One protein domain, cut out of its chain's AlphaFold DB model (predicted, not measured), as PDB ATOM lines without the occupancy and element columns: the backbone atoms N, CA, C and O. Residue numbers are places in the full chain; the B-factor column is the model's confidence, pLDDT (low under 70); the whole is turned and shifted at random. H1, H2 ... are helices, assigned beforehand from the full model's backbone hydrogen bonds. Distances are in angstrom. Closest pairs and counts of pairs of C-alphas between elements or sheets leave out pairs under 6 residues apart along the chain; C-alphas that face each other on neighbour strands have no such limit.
ATOM      1  N   LEU A 167     -34.664 -29.207  49.200       70.75
ATOM      2  CA  LEU A 167     -34.430 -30.490  49.878       70.75
ATOM      3  C   LEU A 167     -35.482 -30.775  50.954       70.75
ATOM      4  O   LEU A 167     -35.835 -31.927  51.174       70.75
ATOM      5  N   THR A 168     -35.996 -29.726  51.590       69.31
ATOM      6  CA  THR A 168     -37.024 -29.792  52.626       69.31
ATOM      7  C   THR A 168     -38.166 -28.872  52.222       69.31
ATOM      8  O   THR A 168     -37.938 -27.703  51.913       69.31
ATOM      9  N   SER A 169     -39.391 -29.381  52.219       60.66
ATOM     10  CA  SER A 169     -40.587 -28.562  52.046       60.66
ATOM     11  C   SER A 169     -41.483 -28.755  53.266       60.66
ATOM     12  O   SER A 169     -41.983 -29.857  53.481       60.66
ATOM     13  N   ASP A 170     -41.689 -27.692  54.048       56.41
ATOM     14  CA  ASP A 170     -42.683 -27.672  55.139       56.41
ATOM     15  C   ASP A 170     -44.123 -27.671  54.607       56.41
ATOM     16  O   ASP A 170     -45.074 -27.955  55.328       56.41
ATOM     17  N   THR A 171     -44.294 -27.393  53.318       55.00
ATOM     18  CA  THR A 171     -45.553 -27.558  52.604       55.00
ATOM     19  C   THR A 171     -45.459 -28.790  51.723       55.00
ATOM     20  O   THR A 171     -44.529 -28.933  50.930       55.00
ATOM     21  N   ALA A 172     -46.420 -29.701  51.877       51.59
ATOM     22  CA  ALA A 172     -46.605 -30.849  51.007       51.59
ATOM     23  C   ALA A 172     -46.678 -30.377  49.543       51.59
ATOM     24  O   ALA A 172     -47.721 -29.924  49.071       51.59
ATOM     25  N   THR A 185     -44.890 -38.545  54.115       61.94
ATOM     26  CA  THR A 185     -44.189 -37.967  55.254       61.94
ATOM     27  C   THR A 185     -43.044 -37.122  54.701       61.94
ATOM     28  O   THR A 185     -42.295 -37.613  53.857       61.94
ATOM     29  N   ALA A 186     -42.888 -35.869  55.140       64.25
ATOM     30  CA  ALA A 186     -41.846 -34.960  54.640       64.25
ATOM     31  C   ALA A 186     -40.440 -35.611  54.599       64.25
ATOM     32  O   ALA A 186     -39.606 -35.280  53.753       64.25
ATOM     33  N   ALA A 187     -40.211 -36.612  55.458       69.88
ATOM     34  CA  ALA A 187     -39.049 -37.495  55.457       69.88
ATOM     35  C   ALA A 187     -38.841 -38.288  54.147       69.88
ATOM     36  O   ALA A 187     -37.712 -38.351  53.669       69.88
ATOM     37  N   PHE A 188     -39.885 -38.867  53.541       74.56
ATOM     38  CA  PHE A 188     -39.775 -39.608  52.277       74.56
ATOM     39  C   PHE A 188     -39.442 -38.680  51.103       74.56
ATOM     40  O   PHE A 188     -38.581 -39.013  50.291       74.56
ATOM     41  N   TYR A 189     -40.055 -37.493  51.046       73.69
ATOM     42  CA  TYR A 189     -39.716 -36.480  50.040       73.69
ATOM     43  C   TYR A 189     -38.255 -36.033  50.177       73.69
ATOM     44  O   TYR A 189     -37.501 -36.062  49.204       73.69
ATOM     45  N   THR A 190     -37.835 -35.688  51.398       79.38
ATOM     46  CA  THR A 190     -36.453 -35.276  51.690       79.38
ATOM     47  C   THR A 190     -35.466 -36.386  51.328       79.38
ATOM     48  O   THR A 190     -34.461 -36.139  50.665       79.38
ATOM     49  N   PHE A 191     -35.780 -37.633  51.686       83.00
ATOM     50  CA  PHE A 191     -34.988 -38.801  51.316       83.00
ATOM     51  C   PHE A 191     -34.883 -38.965  49.794       83.00
ATOM     52  O   PHE A 191     -33.778 -39.116  49.279       83.00
ATOM     53  N   ALA A 192     -35.996 -38.874  49.059       82.88
ATOM     54  CA  ALA A 192     -36.003 -38.997  47.605       82.88
ATOM     55  C   ALA A 192     -35.149 -37.913  46.925       82.88
ATOM     56  O   ALA A 192     -34.360 -38.228  46.034       82.88
ATOM     57  N   GLN A 193     -35.241 -36.656  47.374       84.12
ATOM     58  CA  GLN A 193     -34.420 -35.564  46.839       84.12
ATOM     59  C   GLN A 193     -32.930 -35.751  47.152       84.12
ATOM     60  O   GLN A 193     -32.086 -35.517  46.286       84.12
ATOM     61  N   VAL A 194     -32.586 -36.235  48.351       85.88
ATOM     62  CA  VAL A 194     -31.197 -36.564  48.713       85.88
ATOM     63  C   VAL A 194     -30.665 -37.715  47.861       85.88
ATOM     64  O   VAL A 194     -29.551 -37.627  47.349       85.88
ATOM     65  N   VAL A 195     -31.453 -38.774  47.656       86.19
ATOM     66  CA  VAL A 195     -31.078 -39.901  46.790       86.19
ATOM     67  C   VAL A 195     -30.873 -39.435  45.348       86.19
ATOM     68  O   VAL A 195     -29.892 -39.839  44.726       86.19
ATOM     69  N   LEU A 196     -31.730 -38.553  44.821       86.06
ATOM     70  CA  LEU A 196     -31.569 -37.982  43.482       86.06
ATOM     71  C   LEU A 196     -30.325 -37.093  43.374       86.06
ATOM     72  O   LEU A 196     -29.565 -37.231  42.415       86.06
ATOM     73  N   LEU A 197     -30.075 -36.223  44.354       87.12
ATOM     74  CA  LEU A 197     -28.892 -35.361  44.391       87.12
ATOM     75  C   LEU A 197     -27.606 -36.195  44.444       87.12
ATOM     76  O   LEU A 197     -26.732 -36.059  43.585       87.12
ATOM     77  N   VAL A 198     -27.507 -37.094  45.427       88.12
ATOM     78  CA  VAL A 198     -26.339 -37.960  45.624       88.12
ATOM     79  C   VAL A 198     -26.162 -38.880  44.422       88.12
ATOM     80  O   VAL A 198     -25.059 -38.971  43.893       88.12
ATOM     81  N   GLY A 199     -27.238 -39.501  43.939       87.69
ATOM     82  CA  GLY A 199     -27.226 -40.369  42.766       87.69
ATOM     83  C   GLY A 199     -26.742 -39.654  41.505       87.69
ATOM     84  O   GLY A 199     -25.918 -40.205  40.778       87.69
ATOM     85  N   THR A 200     -27.163 -38.406  41.278       86.62
ATOM     86  CA  THR A 200     -26.753 -37.617  40.105       86.62
ATOM     87  C   THR A 200     -25.287 -37.194  40.185       86.62
ATOM     88  O   THR A 200     -24.545 -37.391  39.224       86.62
ATOM     89  N   VAL A 201     -24.824 -36.686  41.335       87.12
ATOM     90  CA  VAL A 201     -23.401 -36.339  41.548       87.12
ATOM     91  C   VAL A 201     -22.510 -37.569  41.358       87.12
ATOM     92  O   VAL A 201     -21.442 -37.507  40.752       87.12
ATOM     93  N   CYS A 202     -22.976 -38.707  41.847       86.69
ATOM     94  CA  CYS A 202     -22.295 -39.983  41.789       86.69
ATOM     95  C   CYS A 202     -22.247 -40.569  40.363       86.69
ATOM     96  O   CYS A 202     -21.200 -41.061  39.938       86.69
ATOM     97  N   ALA A 203     -23.333 -40.443  39.592       85.44
ATOM     98  CA  ALA A 203     -23.396 -40.819  38.180       85.44
ATOM     99  C   ALA A 203     -22.547 -39.894  37.288       85.44
ATOM    100  O   ALA A 203     -21.805 -40.377  36.433       85.44
ATOM    101  N   LEU A 204     -22.566 -38.577  37.525       85.50
ATOM    102  CA  LEU A 204     -21.642 -37.640  36.870       85.50
ATOM    103  C   LEU A 204     -20.190 -37.983  37.216       85.50
ATOM    104  O   LEU A 204     -19.335 -38.022  36.334       85.50
ATOM    105  N   GLY A 205     -19.925 -38.344  38.473       81.94
ATOM    106  CA  GLY A 205     -18.631 -38.852  38.918       81.94
ATOM    107  C   GLY A 205     -18.219 -40.196  38.302       81.94
ATOM    108  O   GLY A 205     -17.057 -40.587  38.395       81.94
ATOM    109  N   HIS A 206     -19.129 -40.913  37.646       81.38
ATOM    110  CA  HIS A 206     -18.785 -42.078  36.840       81.38
ATOM    111  C   HIS A 206     -18.370 -41.690  35.409       81.38
ATOM    112  O   HIS A 206     -17.368 -42.205  34.920       81.38
ATOM    113  N   PHE A 207     -19.090 -40.763  34.763       80.06
ATOM    114  CA  PHE A 207     -18.887 -40.416  33.346       80.06
ATOM    115  C   PHE A 207     -17.875 -39.296  33.073       80.06
ATOM    116  O   PHE A 207     -17.214 -39.314  32.040       80.06
ATOM    117  N   VAL A 208     -17.749 -38.314  33.966       75.12
ATOM    118  CA  VAL A 208     -16.938 -37.100  33.736       75.12
ATOM    119  C   VAL A 208     -15.439 -37.349  33.966       75.12
ATOM    120  O   VAL A 208     -14.593 -36.597  33.480       75.12
ATOM    121  N   PHE A 209     -15.065 -38.418  34.673       64.44
ATOM    122  CA  PHE A 209     -13.671 -38.655  35.047       64.44
ATOM    123  C   PHE A 209     -12.915 -39.532  34.040       64.44
ATOM    124  O   PHE A 209     -12.745 -40.734  34.225       64.44
ATOM    125  N   THR A 210     -12.340 -38.877  33.031       59.16
ATOM    126  CA  THR A 210     -11.303 -39.427  32.133       59.16
ATOM    127  C   THR A 210      -9.907 -39.500  32.800       59.16
ATOM    128  O   THR A 210      -8.931 -39.886  32.162       59.16
ATOM    129  N   PHE A 211      -9.766 -39.169  34.094       56.03
ATOM    130  CA  PHE A 211      -8.472 -39.106  34.805       56.03
ATOM    131  C   PHE A 211      -8.327 -40.107  35.971       56.03
ATOM    132  O   PHE A 211      -9.305 -40.646  36.488       56.03
ATOM    133  N   ARG A 212      -7.064 -40.380  36.356       59.06
ATOM    134  CA  ARG A 212      -6.615 -41.470  37.254       59.06
ATOM    135  C   ARG A 212      -7.457 -41.595  38.535       59.06
ATOM    136  O   ARG A 212      -7.510 -40.685  39.357       59.06
ATOM    137  N   ARG A 213      -8.042 -42.782  38.726       56.94
ATOM    138  CA  ARG A 213      -8.875 -43.148  39.884       56.94
ATOM    139  C   ARG A 213      -8.068 -43.117  41.190       56.94
ATOM    140  O   ARG A 213      -7.132 -43.896  41.350       56.94
ATOM    141  N   THR A 214      -8.463 -42.288  42.155       66.56
ATOM    142  CA  THR A 214      -8.021 -42.380  43.561       66.56
ATOM    143  C   THR A 214      -8.950 -43.305  44.370       66.56
ATOM    144  O   THR A 214     -10.089 -43.565  43.973       66.56
ATOM    145  N   ARG A 215      -8.479 -43.843  45.510       62.47
ATOM    146  CA  ARG A 215      -9.167 -44.901  46.295       62.47
ATOM    147  C   ARG A 215     -10.570 -44.509  46.788       62.47
ATOM    148  O   ARG A 215     -11.468 -45.346  46.766       62.47
ATOM    149  N   PHE A 216     -10.768 -43.254  47.197       66.38
ATOM    150  CA  PHE A 216     -12.073 -42.731  47.632       66.38
ATOM    151  C   PHE A 216     -13.016 -42.486  46.442       66.38
ATOM    152  O   PHE A 216     -14.184 -42.872  46.461       66.38
ATOM    153  N   LEU A 217     -12.473 -41.952  45.347       64.50
ATOM    154  CA  LEU A 217     -13.222 -41.639  44.130       64.50
ATOM    155  C   LEU A 217     -13.708 -42.905  43.398       64.50
ATOM    156  O   LEU A 217     -14.782 -42.913  42.802       64.50
ATOM    157  N   GLY A 218     -12.978 -44.020  43.522       65.81
ATOM    158  CA  GLY A 218     -13.421 -45.334  43.043       65.81
ATOM    159  C   GLY A 218     -14.609 -45.924  43.818       65.81
ATOM    160  O   GLY A 218     -15.318 -46.781  43.292       65.81
ATOM    161  N   GLY A 219     -14.848 -45.487  45.060       74.44
ATOM    162  CA  GLY A 219     -16.047 -45.839  45.830       74.44
ATOM    163  C   GLY A 219     -17.279 -45.097  45.318       74.44
ATOM    164  O   GLY A 219     -18.279 -45.729  44.989       74.44
ATOM    165  N   VAL A 220     -17.157 -43.776  45.155       77.62
ATOM    166  CA  VAL A 220     -18.217 -42.922  44.596       77.62
ATOM    167  C   VAL A 220     -18.579 -43.373  43.179       77.62
ATOM    168  O   VAL A 220     -19.746 -43.570  42.889       77.62
ATOM    169  N   SER A 221     -17.613 -43.673  42.310       78.31
ATOM    170  CA  SER A 221     -17.920 -44.149  40.950       78.31
ATOM    171  C   SER A 221     -18.729 -45.463  40.923       78.31
ATOM    172  O   SER A 221     -19.590 -45.632  40.063       78.31
ATOM    173  N   ARG A 222     -18.519 -46.382  41.882       80.75
ATOM    174  CA  ARG A 222     -19.259 -47.660  41.952       80.75
ATOM    175  C   ARG A 222     -20.728 -47.478  42.315       80.75
ATOM    176  O   ARG A 222     -21.574 -48.147  41.732       80.75
ATOM    177  N   VAL A 223     -21.033 -46.566  43.236       86.00
ATOM    178  CA  VAL A 223     -22.426 -46.231  43.568       86.00
ATOM    179  C   VAL A 223     -23.124 -45.626  42.340       86.00
ATOM    180  O   VAL A 223     -24.274 -45.956  42.067       86.00
ATOM    181  N   GLY A 224     -22.397 -44.858  41.524       84.12
ATOM    182  CA  GLY A 224     -22.924 -44.236  40.308       84.12
ATOM    183  C   GLY A 224     -23.288 -45.276  39.257       84.12
ATOM    184  O   GLY A 224     -24.352 -45.193  38.654       84.12
ATOM    185  N   VAL A 225     -22.456 -46.313  39.104       86.94
ATOM    186  CA  VAL A 225     -22.757 -47.472  38.247       86.94
ATOM    187  C   VAL A 225     -24.037 -48.172  38.691       86.94
ATOM    188  O   VAL A 225     -24.871 -48.482  37.849       86.94
ATOM    189  N   VAL A 226     -24.221 -48.404  39.993       89.56
ATOM    190  CA  VAL A 226     -25.431 -49.068  40.506       89.56
ATOM    191  C   VAL A 226     -26.676 -48.231  40.215       89.56
ATOM    192  O   VAL A 226     -27.658 -48.762  39.701       89.56
ATOM    193  N   VAL A 227     -26.623 -46.922  40.470       88.56
ATOM    194  CA  VAL A 227     -27.725 -46.000  40.151       88.56
ATOM    195  C   VAL A 227     -28.040 -46.023  38.651       88.56
ATOM    196  O   VAL A 227     -29.204 -46.109  38.265       88.56
ATOM    197  N   LEU A 228     -27.019 -46.034  37.790       87.88
ATOM    198  CA  LEU A 228     -27.196 -46.134  36.339       87.88
ATOM    199  C   LEU A 228     -27.794 -47.476  35.906       87.88
ATOM    200  O   LEU A 228     -28.680 -47.491  35.055       87.88
ATOM    201  N   MET A 229     -27.360 -48.592  36.497       91.25
ATOM    202  CA  MET A 229     -27.922 -49.916  36.208       91.25
ATOM    203  C   MET A 229     -29.407 -49.992  36.572       91.25
ATOM    204  O   MET A 229     -30.172 -50.591  35.821       91.25
ATOM    205  N   ILE A 230     -29.835 -49.352  37.664       90.75
ATOM    206  CA  ILE A 230     -31.253 -49.285  38.049       90.75
ATOM    207  C   ILE A 230     -32.052 -48.471  37.022       90.75
ATOM    208  O   ILE A 230     -33.085 -48.935  36.542       90.75
ATOM    209  N   THR A 231     -31.566 -47.290  36.632       86.31
ATOM    210  CA  THR A 231     -32.262 -46.423  35.665       86.31
ATOM    211  C   THR A 231     -32.348 -47.060  34.277       86.31
ATOM    212  O   THR A 231     -33.423 -47.099  33.678       86.31
ATOM    213  N   PHE A 232     -31.244 -47.611  33.763       88.31
ATOM    214  CA  PHE A 232     -31.253 -48.341  32.493       88.31
ATOM    215  C   PHE A 232     -32.099 -49.613  32.578       88.31
ATOM    216  O   PHE A 232     -32.872 -49.881  31.663       88.31
ATOM    217  N   GLY A 233     -32.028 -50.354  33.689       90.50
ATOM    218  CA  GLY A 233     -32.868 -51.527  33.934       90.50
ATOM    219  C   GLY A 233     -34.362 -51.203  33.901       90.50
ATOM    220  O   GLY A 233     -35.128 -51.924  33.268       90.50
ATOM    221  N   SER A 234     -34.766 -50.076  34.494       90.25
ATOM    222  CA  SER A 234     -36.140 -49.568  34.429       90.25
ATOM    223  C   SER A 234     -36.560 -49.217  32.997       90.25
ATOM    224  O   SER A 234     -37.625 -49.639  32.549       90.25
ATOM    225  N   MET A 235     -35.699 -48.537  32.228       88.56
ATOM    226  CA  MET A 235     -35.981 -48.231  30.818       88.56
ATOM    227  C   MET A 235     -36.151 -49.495  29.963       88.56
ATOM    228  O   MET A 235     -37.078 -49.568  29.158       88.56
ATOM    229  N   PHE A 236     -35.310 -50.516  30.157       87.00
ATOM    230  CA  PHE A 236     -35.491 -51.807  29.489       87.00
ATOM    231  C   PHE A 236     -36.785 -52.499  29.942       87.00
ATOM    232  O   PHE A 236     -37.536 -52.994  29.099       87.00
ATOM    233  N   GLY A 237     -37.099 -52.473  31.240       85.12
ATOM    234  CA  GLY A 237     -38.346 -53.009  31.792       85.12
ATOM    235  C   GLY A 237     -39.597 -52.344  31.214       85.12
ATOM    236  O   GLY A 237     -40.564 -53.033  30.897       85.12
ATOM    237  N   PHE A 238     -39.556 -51.031  30.972       83.44
ATOM    238  CA  PHE A 238     -40.655 -50.287  30.353       83.44
ATOM    239  C   PHE A 238     -40.990 -50.799  28.943       83.44
ATOM    240  O   PHE A 238     -42.159 -50.883  28.575       83.44
ATOM    241  N   THR A 239     -39.991 -51.231  28.165       82.88
ATOM    242  CA  THR A 239     -40.242 -51.819  26.834       82.88
ATOM    243  C   THR A 239     -40.954 -53.173  26.907       82.88
ATOM    244  O   THR A 239     -41.794 -53.475  26.057       82.88
ATOM    245  N   VAL A 240     -40.656 -53.978  27.933       83.38
ATOM    246  CA  VAL A 240     -41.338 -55.256  28.187       83.38
ATOM    247  C   VAL A 240     -42.765 -54.996  28.658       83.38
ATOM    248  O   VAL A 240     -43.697 -55.612  28.142       83.38
ATOM    249  N   LEU A 241     -42.942 -54.037  29.571       84.06
ATOM    250  CA  LEU A 241     -44.256 -53.618  30.040       84.06
ATOM    251  C   LEU A 241     -45.122 -53.126  28.880       84.06
ATOM    252  O   LEU A 241     -46.273 -53.522  28.810       84.06
ATOM    253  N   GLY A 242     -44.569 -52.362  27.935       79.38
ATOM    254  CA  GLY A 242     -45.299 -51.925  26.742       79.38
ATOM    255  C   GLY A 242     -45.857 -53.092  25.920       79.38
ATOM    256  O   GLY A 242     -47.010 -53.059  25.505       79.38
ATOM    257  N   ARG A 243     -45.087 -54.175  25.742       76.44
ATOM    258  CA  ARG A 243     -45.562 -55.380  25.030       76.44
ATOM    259  C   ARG A 243     -46.656 -56.125  25.798       76.44
ATOM    260  O   ARG A 243     -47.596 -56.619  25.185       76.44
ATOM    261  N   ILE A 244     -46.535 -56.208  27.122       77.25
ATOM    262  CA  ILE A 244     -47.539 -56.846  27.985       77.25
ATOM    263  C   ILE A 244     -48.810 -55.990  28.060       77.25
ATOM    264  O   ILE A 244     -49.907 -56.528  27.976       77.25
ATOM    265  N   ALA A 245     -48.675 -54.668  28.151       75.88
ATOM    266  CA  ALA A 245     -49.784 -53.723  28.169       75.88
ATOM    267  C   ALA A 245     -50.599 -53.800  26.877       75.88
ATOM    268  O   ALA A 245     -51.817 -53.899  26.953       75.88
ATOM    269  N   LEU A 246     -49.941 -53.882  25.712       76.44
ATOM    270  CA  LEU A 246     -50.626 -54.117  24.437       76.44
ATOM    271  C   LEU A 246     -51.425 -55.425  24.446       76.44
ATOM    272  O   LEU A 246     -52.525 -55.478  23.908       76.44
ATOM    273  N   LEU A 247     -50.895 -56.490  25.053       73.19
ATOM    274  CA  LEU A 247     -51.624 -57.751  25.177       73.19
ATOM    275  C   LEU A 247     -52.845 -57.604  26.092       73.19
ATOM    276  O   LEU A 247     -53.918 -58.081  25.736       73.19
ATOM    277  N   ILE A 248     -52.695 -56.926  27.232       76.12
ATOM    278  CA  ILE A 248     -53.793 -56.649  28.166       76.12
ATOM    279  C   ILE A 248     -54.878 -55.816  27.477       76.12
ATOM    280  O   ILE A 248     -56.037 -56.201  27.514       76.12
ATOM    281  N   GLU A 249     -54.505 -54.739  26.789       74.62
ATOM    282  CA  GLU A 249     -55.422 -53.861  26.056       74.62
ATOM    283  C   GLU A 249     -56.197 -54.621  24.969       74.62
ATOM    284  O   GLU A 249     -57.386 -54.391  24.769       74.62
ATOM    285  N   ARG A 250     -55.565 -55.587  24.286       76.69
ATOM    286  CA  ARG A 250     -56.263 -56.427  23.296       76.69
ATOM    287  C   ARG A 250     -57.198 -57.440  23.940       76.69
ATOM    288  O   ARG A 250     -58.264 -57.692  23.391       76.69
ATOM    289  N   VAL A 251     -56.823 -58.012  25.083       74.62
ATOM    290  CA  VAL A 251     -57.703 -58.910  25.844       74.62
ATOM    291  C   VAL A 251     -58.908 -58.146  26.393       74.62
ATOM    292  O   VAL A 251     -60.025 -58.639  26.279       74.62
ATOM    293  N   ASP A 252     -58.698 -56.939  26.915       74.06
ATOM    294  CA  ASP A 252     -59.757 -56.050  27.401       74.06
ATOM    295  C   ASP A 252     -60.689 -55.612  26.264       74.06
ATOM    296  O   ASP A 252     -61.903 -55.758  26.366       74.06
ATOM    297  N   SER A 253     -60.126 -55.212  25.118       68.31
ATOM    298  CA  SER A 253     -60.893 -54.875  23.915       68.31
ATOM    299  C   SER A 253     -61.759 -56.045  23.434       68.31
ATOM    300  O   SER A 253     -62.945 -55.855  23.176       68.31
ATOM    301  N   LEU A 254     -61.211 -57.265  23.360       69.44
ATOM    302  CA  LEU A 254     -61.990 -58.458  23.008       69.44
ATOM    303  C   LEU A 254     -63.038 -58.800  24.078       69.44
ATOM    304  O   LEU A 254     -64.131 -59.234  23.727       69.44
ATOM    305  N   GLY A 255     -62.734 -58.586  25.360       67.44
ATOM    306  CA  GLY A 255     -63.684 -58.740  26.463       67.44
ATOM    307  C   GLY A 255     -64.848 -57.749  26.375       67.44
ATOM    308  O   GLY A 255     -66.002 -58.141  26.542       67.44
ATOM    309  N   GLY A 256     -64.581 -56.496  26.010       64.69
ATOM    310  CA  GLY A 256     -65.604 -55.477  25.771       64.69
ATOM    311  C   GLY A 256     -66.566 -55.848  24.638       64.69
ATOM    312  O   GLY A 256     -67.769 -55.639  24.766       64.69
ATOM    313  N   LEU A 257     -66.070 -56.504  23.579       62.81
ATOM    314  CA  LEU A 257     -66.902 -57.042  22.489       62.81
ATOM    315  C   LEU A 257     -67.808 -58.214  22.925       62.81
ATOM    316  O   LEU A 257     -68.699 -58.611  22.180       62.81
ATOM    317  N   THR A 258     -67.582 -58.791  24.109       58.81
ATOM    318  CA  THR A 258     -68.419 -59.868  24.672       58.81
ATOM    319  C   THR A 258     -69.451 -59.384  25.694       58.81
ATOM    320  O   THR A 258     -70.287 -60.184  26.111       58.81
ATOM    321  N   GLY A 259     -69.409 -58.106  26.093       59.47
ATOM    322  CA  GLY A 259     -70.402 -57.489  26.980       59.47
ATOM    323  C   GLY A 259     -71.741 -57.208  26.285       59.47
ATOM    324  O   GLY A 259     -71.855 -57.323  25.066       59.47
ATOM    325  N   PRO A 279     -69.350 -65.041  23.523       51.69
ATOM    326  CA  PRO A 279     -68.741 -65.691  24.691       51.69
ATOM    327  C   PRO A 279     -68.293 -67.138  24.452       51.69
ATOM    328  O   PRO A 279     -67.264 -67.568  24.971       51.69
ATOM    329  N   VAL A 280     -69.038 -67.915  23.658       54.72
ATOM    330  CA  VAL A 280     -68.681 -69.314  23.365       54.72
ATOM    331  C   VAL A 280     -67.531 -69.368  22.363       54.72
ATOM    332  O   VAL A 280     -66.638 -70.205  22.501       54.72
ATOM    333  N   LEU A 281     -67.483 -68.439  21.404       55.75
ATOM    334  CA  LEU A 281     -66.379 -68.330  20.448       55.75
ATOM    335  C   LEU A 281     -65.093 -67.831  21.112       55.75
ATOM    336  O   LEU A 281     -64.047 -68.446  20.937       55.75
ATOM    337  N   THR A 282     -65.149 -66.787  21.939       52.28
ATOM    338  CA  THR A 282     -63.971 -66.341  22.709       52.28
ATOM    339  C   THR A 282     -63.536 -67.377  23.743       52.28
ATOM    340  O   THR A 282     -62.345 -67.654  23.844       52.28
ATOM    341  N   GLY A 283     -64.470 -68.030  24.440       63.84
ATOM    342  CA  GLY A 283     -64.169 -69.115  25.374       63.84
ATOM    343  C   GLY A 283     -63.496 -70.313  24.698       63.84
ATOM    344  O   GLY A 283     -62.464 -70.791  25.168       63.84
ATOM    345  N   THR A 284     -64.012 -70.767  23.553       59.25
ATOM    346  CA  THR A 284     -63.386 -71.853  22.775       59.25
ATOM    347  C   THR A 284     -62.037 -71.442  22.189       59.25
ATOM    348  O   THR A 284     -61.129 -72.267  22.150       59.25
ATOM    349  N   LEU A 285     -61.855 -70.174  21.812       56.12
ATOM    350  CA  LEU A 285     -60.609 -69.657  21.246       56.12
ATOM    351  C   LEU A 285     -59.528 -69.451  22.321       56.12
ATOM    352  O   LEU A 285     -58.378 -69.824  22.101       56.12
ATOM    353  N   ILE A 286     -59.891 -68.987  23.520       66.31
ATOM    354  CA  ILE A 286     -59.004 -68.941  24.695       66.31
ATOM    355  C   ILE A 286     -58.605 -70.361  25.113       66.31
ATOM    356  O   ILE A 286     -57.427 -70.624  25.362       66.31
ATOM    357  N   VAL A 287     -59.552 -71.305  25.139       67.38
ATOM    358  CA  VAL A 287     -59.271 -72.717  25.440       67.38
ATOM    359  C   VAL A 287     -58.380 -73.347  24.365       67.38
ATOM    360  O   VAL A 287     -57.448 -74.068  24.711       67.38
ATOM    361  N   LEU A 288     -58.581 -73.034  23.083       62.06
ATOM    362  CA  LEU A 288     -57.712 -73.478  21.989       62.06
ATOM    363  C   LEU A 288     -56.289 -72.922  22.148       62.06
ATOM    364  O   LEU A 288     -55.323 -73.674  22.050       62.06
TER     365      LEU A 288
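What this domain is: This is residues 167 to 172, 185 to 259 and 279 to 288 of the 308 residues of an uncharacterized protein of Planctomycetes bacterium (UniProt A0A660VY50). One very long helix, H2, makes the length of this model, and the shorter helix H1 meets it near its first turns to make an open L-shaped corner. Residues 229 to 253 of H2 stick out from that corner as a free arm with a slight kink, and the small helix H3 is a separate piece near the arm's far end. The printed part has 91 residues with three named helices, in the order H1, H2, H3 along the chain, and no named strand; the class is all helix. The whole is extended, with a radius of gyration of the C-alphas of 23.2 A, and flat, with spans of 69 by 40 by 16 A.

Where its parts are: Find C-alpha 217 at (-13.222, -41.639, 44.130); from there H2, residues 217 to 256, runs 57.2 A to C-alpha 256 at (-65.604, -55.477, 25.771). Near residue 241 you meet its kink of 27 degrees. Go back along the chain to C-alpha 186 at (-41.846, -34.960, 54.640), where H1, residues 186 to 207, begins; it runs 31.8 A to Phe 207. At the other end of the printed part look for H3, residues 279 to 288, 13.8 A from first to last C-alpha, which ends at C-alpha 288 at (-57.712, -73.478, 21.989).

How they stand to each other: Start at H2 and look at its residues 220 to 228, which alone touch H1. On H1 the touching residues are 199 to 206 alone. The closest C-alphas of the two helices are those of Ala 203 and Gly 224, 4.1 A apart. H1 and H2 run opposite ways at a steep tilt of 66 degrees. Farther out, H3 touches no helix. H2 and H3 are apart, but only just: their closest C-alphas are 8.1 A from each other. H1 and H3 are apart. In H1 and H3 every O i to N i+4 pair is within hydrogen-bond range, and in H2 35 of 36 are.

The domain as a whole: The two C-alphas farthest apart are those of Arg 212 and Val 280, at 69.4 A. Residues 229 to 253, which belong to H2, and residues 283 to 288, which belong to H3, stand free. The link from H1 to H2, nine residues, is short. Look for two cuts: residues 173 to 184 are not printed, with 8.6 A between C-alphas 172 and 185, and residues 260 to 278 are not printed, with 8.7 A between C-alphas 259 and 279. The second cut lies in the link from H2 to H3. The mean pLDDT of the printed part is 74.4; 35 residues are under 70, namely 168 to 172, 185 to 187, 209 to 218, 253 to 259 and 279 to 288.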